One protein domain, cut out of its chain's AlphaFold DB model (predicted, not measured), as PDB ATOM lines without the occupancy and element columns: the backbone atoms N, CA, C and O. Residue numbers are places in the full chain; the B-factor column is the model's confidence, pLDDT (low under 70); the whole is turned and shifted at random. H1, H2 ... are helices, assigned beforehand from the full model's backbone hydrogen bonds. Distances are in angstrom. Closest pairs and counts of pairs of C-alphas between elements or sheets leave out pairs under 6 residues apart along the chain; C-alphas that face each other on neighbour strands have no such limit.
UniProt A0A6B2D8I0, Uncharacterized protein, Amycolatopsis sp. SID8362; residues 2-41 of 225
ATOM      1  N   LYS A   2     165.995 188.830 138.542       80.12
ATOM      2  CA  LYS A   2     165.528 189.897 139.448       80.12
ATOM      3  C   LYS A   2     166.319 189.834 140.768       80.12
ATOM      4  O   LYS A   2     166.490 188.726 141.280       80.12
ATOM      5  N   PRO A   3     166.772 190.964 141.339       79.38
ATOM      6  CA  PRO A   3     167.630 190.968 142.530       79.38
ATOM      7  C   PRO A   3     166.981 190.248 143.723       79.38
ATOM      8  O   PRO A   3     167.638 189.468 144.407       79.38
ATOM      9  N   GLY A   4     165.662 190.380 143.888       78.62
ATOM     10  CA  GLY A   4     164.918 189.667 144.930       78.62
ATOM     11  C   GLY A   4     164.931 188.140 144.795       78.62
ATOM     12  O   GLY A   4     164.902 187.446 145.805       78.62
ATOM     13  N   ALA A   5     165.043 187.594 143.578       78.06
ATOM     14  CA  ALA A   5     165.122 186.145 143.375       78.06
ATOM     15  C   ALA A   5     166.472 185.578 143.843       78.06
ATOM     16  O   ALA A   5     166.516 184.495 144.414       78.06
ATOM     17  N   ARG A   6     167.565 186.334 143.667       72.62
ATOM     18  CA  ARG A   6     168.905 185.939 144.132       72.62
ATOM     19  C   ARG A   6     168.964 185.882 145.658       72.62
ATOM     20  O   ARG A   6     169.442 184.904 146.223       72.62
ATOM     21  N   ILE A   7     168.400 186.894 146.311       80.19
ATOM     22  CA  ILE A   7     168.334 186.971 147.774       80.19
ATOM     23  C   ILE A   7     167.420 185.872 148.328       80.19
ATOM     24  O   ILE A   7     167.796 185.187 149.273       80.19
ATOM     25  N   ALA A   8     166.256 185.634 147.715       82.00
ATOM     26  CA  ALA A   8     165.345 184.573 148.145       82.00
ATOM     27  C   ALA A   8     165.970 183.171 148.031       82.00
ATOM     28  O   ALA A   8     165.784 182.349 148.926       82.00
ATOM     29  N   ILE A   9     166.749 182.908 146.976       81.50
ATOM     30  CA  ILE A   9     167.486 181.646 146.814       81.50
ATOM     31  C   ILE A   9     168.593 181.526 147.869       81.50
ATOM     32  O   ILE A   9     168.699 180.484 148.513       81.50
ATOM     33  N   GLY A  10     169.369 182.589 148.101       80.69
ATOM     34  CA  GLY A  10     170.431 182.593 149.114       80.69
ATOM     35  C   GLY A  10     169.898 182.376 150.534       80.69
ATOM     36  O   GLY A  10     170.418 181.550 151.281       80.69
ATOM     37  N   VAL A  11     168.804 183.052 150.890       80.69
ATOM     38  CA  VAL A  11     168.155 182.908 152.202       80.69
ATOM     39  C   VAL A  11     167.445 181.558 152.328       80.69
ATOM     40  O   VAL A  11     167.524 180.931 153.381       80.69
ATOM     41  N   GLY A  12     166.797 181.066 151.269       80.19
ATOM     42  CA  GLY A  12     166.165 179.744 151.249       80.19
ATOM     43  C   GLY A  12     167.178 178.613 151.437       80.19
ATOM     44  O   GLY A  12     166.967 177.723 152.261       80.19
ATOM     45  N   ALA A  13     168.319 178.697 150.749       75.94
ATOM     46  CA  ALA A  13     169.435 177.776 150.926       75.94
ATOM     47  C   ALA A  13     170.039 177.882 152.337       75.94
ATOM     48  O   ALA A  13     170.247 176.863 152.994       75.94
ATOM     49  N   GLY A  14     170.243 179.102 152.848       75.31
ATOM     50  CA  GLY A  14     170.776 179.346 154.191       75.31
ATOM     51  C   GLY A  14     169.856 178.875 155.322       75.31
ATOM     52  O   GLY A  14     170.330 178.324 156.312       75.31
ATOM     53  N   TYR A  15     168.538 179.021 155.176       79.94
ATOM     54  CA  TYR A  15     167.564 178.590 156.182       79.94
ATOM     55  C   TYR A  15     167.390 177.070 156.207       79.94
ATOM     56  O   TYR A  15     167.340 176.467 157.283       79.94
ATOM     57  N   LEU A  16     167.356 176.433 155.032       73.38
ATOM     58  CA  LEU A  16     167.332 174.974 154.936       73.38
ATOM     59  C   LEU A  16     168.615 174.374 155.526       73.38
ATOM     60  O   LEU A  16     168.563 173.391 156.268       73.38
ATOM     61  N   LEU A  17     169.756 175.022 155.284       64.88
ATOM     62  CA  LEU A  17     171.036 174.604 155.835       64.88
ATOM     63  C   LEU A  17     171.135 174.843 157.348       64.88
ATOM     64  O   LEU A  17     171.598 173.958 158.062       64.88
ATOM     65  N   GLY A  18     170.654 175.984 157.849       69.81
ATOM     66  CA  GLY A  18     170.686 176.347 159.269       69.81
ATOM     67  C   GLY A  18     169.719 175.543 160.143       69.81
ATOM     68  O   GLY A  18     169.990 175.316 161.322       69.81
ATOM     69  N   ARG A  19     168.609 175.057 159.574       76.62
ATOM     70  CA  ARG A  19     167.639 174.226 160.307       76.62
ATOM     71  C   ARG A  19     168.095 172.774 160.448       76.62
ATOM     72  O   ARG A  19     167.724 172.105 161.413       76.62
ATOM     73  N   THR A  20     168.933 172.282 159.536       64.69
ATOM     74  CA  THR A  20     169.616 171.001 159.727       64.69
ATOM     75  C   THR A  20     170.862 171.247 160.577       64.69
ATOM     76  O   THR A  20     171.717 172.042 160.214       64.69
ATOM     77  N   LYS A  21     171.034 170.559 161.713       63.41
ATOM     78  CA  LYS A  21     172.228 170.662 162.594       63.41
ATOM     79  C   LYS A  21     173.578 170.313 161.907       63.41
ATOM     80  O   LYS A  21     174.589 170.131 162.577       63.41
ATOM     81  N   LYS A  22     173.608 170.211 160.575       70.12
ATOM     82  CA  LYS A  22     174.730 169.867 159.701       70.12
ATOM     83  C   LYS A  22     175.530 171.087 159.231       70.12
ATOM     84  O   LYS A  22     176.426 170.931 158.410       70.12
ATOM     85  N   MET A  23     175.279 172.278 159.781       70.00
ATOM     86  CA  MET A  23     176.036 173.487 159.441       70.00
ATOM     87  C   MET A  23     177.551 173.311 159.653       70.00
ATOM     88  O   MET A  23     178.340 173.814 158.867       70.00
ATOM     89  N   ARG A  24     177.967 172.516 160.652       64.81
ATOM     90  CA  ARG A  24     179.384 172.168 160.867       64.81
ATOM     91  C   ARG A  24     179.957 171.315 159.735       64.81
ATOM     92  O   ARG A  24     181.098 171.524 159.358       64.81
ATOM     93  N   LEU A  25     179.172 170.394 159.174       75.69
ATOM     94  CA  LEU A  25     179.596 169.570 158.041       75.69
ATOM     95  C   LEU A  25     179.681 170.409 156.765       75.69
ATOM     96  O   LEU A  25     180.655 170.307 156.036       75.69
ATOM     97  N   ALA A  26     178.698 171.275 156.526       71.75
ATOM     98  CA  ALA A  26     178.719 172.183 155.385       71.75
ATOM     99  C   ALA A  26     179.871 173.190 155.477       71.75
ATOM    100  O   ALA A  26     180.540 173.417 154.479       71.75
ATOM    101  N   LEU A  27     180.155 173.725 156.669       73.88
ATOM    102  CA  LEU A  27     181.311 174.589 156.902       73.88
ATOM    103  C   LEU A  27     182.624 173.821 156.726       73.88
ATOM    104  O   LEU A  27     183.551 174.362 156.148       73.88
ATOM    105  N   MET A  28     182.702 172.562 157.170       73.44
ATOM    106  CA  MET A  28     183.874 171.710 156.939       73.44
ATOM    107  C   MET A  28     184.069 171.400 155.456       73.44
ATOM    108  O   MET A  28     185.192 171.470 154.988       73.44
ATOM    109  N   ILE A  29     183.006 171.113 154.701       75.31
ATOM    110  CA  ILE A  29     183.080 170.872 153.252       75.31
ATOM    111  C   ILE A  29     183.419 172.166 152.504       75.31
ATOM    112  O   ILE A  29     184.246 172.146 151.601       75.31
ATOM    113  N   ALA A  30     182.826 173.296 152.890       74.62
ATOM    114  CA  ALA A  30     183.117 174.601 152.305       74.62
ATOM    115  C   ALA A  30     184.547 175.050 152.624       74.62
ATOM    116  O   ALA A  30     185.247 175.498 151.729       74.62
ATOM    117  N   ALA A  31     185.015 174.871 153.862       71.44
ATOM    118  CA  ALA A  31     186.391 175.152 154.253       71.44
ATOM    119  C   ALA A  31     187.370 174.181 153.581       71.44
ATOM    120  O   ALA A  31     188.406 174.604 153.087       71.44
ATOM    121  N   ALA A  32     187.042 172.893 153.486       69.19
ATOM    122  CA  ALA A  32     187.849 171.905 152.772       69.19
ATOM    123  C   ALA A  32     187.919 172.187 151.261       69.19
ATOM    124  O   ALA A  32     188.970 171.989 150.654       69.19
ATOM    125  N   GLY A  33     186.827 172.681 150.670       67.12
ATOM    126  CA  GLY A  33     186.758 173.112 149.275       67.12
ATOM    127  C   GLY A  33     187.474 174.439 149.020       67.12
ATOM    128  O   GLY A  33     188.175 174.560 148.024       67.12
ATOM    129  N   ALA A  34     187.363 175.402 149.937       68.12
ATOM    130  CA  ALA A  34     188.022 176.705 149.843       68.12
ATOM    131  C   ALA A  34     189.530 176.620 150.107       68.12
ATOM    132  O   ALA A  34     190.300 177.376 149.532       68.12
ATOM    133  N   THR A  35     189.966 175.685 150.956       63.66
ATOM    134  CA  THR A  35     191.393 175.478 151.246       63.66
ATOM    135  C   THR A  35     192.093 174.617 150.201       63.66
ATOM    136  O   THR A  35     193.315 174.518 150.245       63.66
ATOM    137  N   GLY A  36     191.357 173.959 149.290       58.66
ATOM    138  CA  GLY A  36     191.910 173.163 148.185       58.66
ATOM    139  C   GLY A  36     192.856 172.021 148.591       58.66
ATOM    140  O   GLY A  36     193.464 171.396 147.726       58.66
ATOM    141  N   ARG A  37     193.014 171.743 149.895       54.78
ATOM    142  CA  ARG A  37     194.152 170.977 150.440       54.78
ATOM    143  C   ARG A  37     193.769 169.697 151.175       54.78
ATOM    144  O   ARG A  37     194.618 169.042 151.770       54.78
ATOM    145  N   SER A  38     192.507 169.295 151.103       54.09
ATOM    146  CA  SER A  38     192.113 167.946 151.509       54.09
ATOM    147  C   SER A  38     192.170 167.036 150.282       54.09
ATOM    148  O   SER A  38     191.521 167.299 149.277       54.09
ATOM    149  N   GLY A  39     192.967 165.964 150.340       56.38
ATOM    150  CA  GLY A  39     193.177 165.000 149.242       56.38
ATOM    151  C   GLY A  39     191.921 164.244 148.775       56.38
ATOM    152  O   GLY A  39     192.007 163.308 147.982       56.38
ATOM    153  N   THR A  40     190.740 164.633 149.249       61.00
ATOM    154  CA  THR A  40     189.447 164.203 148.731       61.00
ATOM    155  C   THR A  40     189.107 165.026 147.502       61.00
ATOM    156  O   THR A  40     188.623 166.152 147.593       61.00
ATOM    157  N   SER A  41     189.354 164.437 146.334       69.56
ATOM    158  CA  SER A  41     188.910 164.986 145.058       69.56
ATOM    159  C   SER A  41     187.406 165.322 145.137       69.56
ATOM    160  O   SER A  41     186.594 164.414 145.359       69.56
TER     161      SER A  41
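Overview. This is residues 2 to 41 of the 225 residues of an uncharacterized protein of Amycolatopsis sp. SID8362 (UniProt A0A6B2D8I0). The domain is an open V of two helices, a longer H1 and a shorter H2, joined at the point of the V by the tight link of residues 20 to 22. Nothing fills the space between the two arms; residues 2 to 13, of which 3 to 13 belong to H1, stick out free, and residues 35 to 41 make a tail after H2 with no named element. The printed part has 40 residues with two named helices, H1 then H2, and no named strand; its class is all helix. It is only just loose, close to extended, with a radius of gyration of the C-alphas of 13.1 A, and flat, spanning 38 by 24 by 12 A.

Arrangement. H1, residues 3 to 19, and H2, residues 23 to 34, are close but not clearly touching, with 1 pair of C-alphas within 8 A. Their closest C-alphas are those of Leu 17 and Met 23, 6.3 A apart. The helices run opposite ways at a steep tilt of 60 degrees, and their centres are 17.6 A apart. In H1 and H2 every O i to N i+4 pair is within hydrogen-bond range.

Along the chain. H1 begins at C-alpha 3 (167.630, 190.968, 142.530) and ends at C-alpha 19 (167.639, 174.226, 160.307), a length of 24.4 A. H2 runs from Met 23 to Ala 34, 15.7 A from first to last C-alpha, and ends at C-alpha 34 (188.022, 176.705, 149.843).

Size, cuts and confidence. The two C-alphas farthest apart are those of Lys 2 and Gly 39, at 38.5 A. The printed part has no cut, and the link from H1 to H2 is tight. The mean pLDDT of the printed part is 71.5; residues 17 to 18, 20 to 21, 24 and 32 to 41 are under 70.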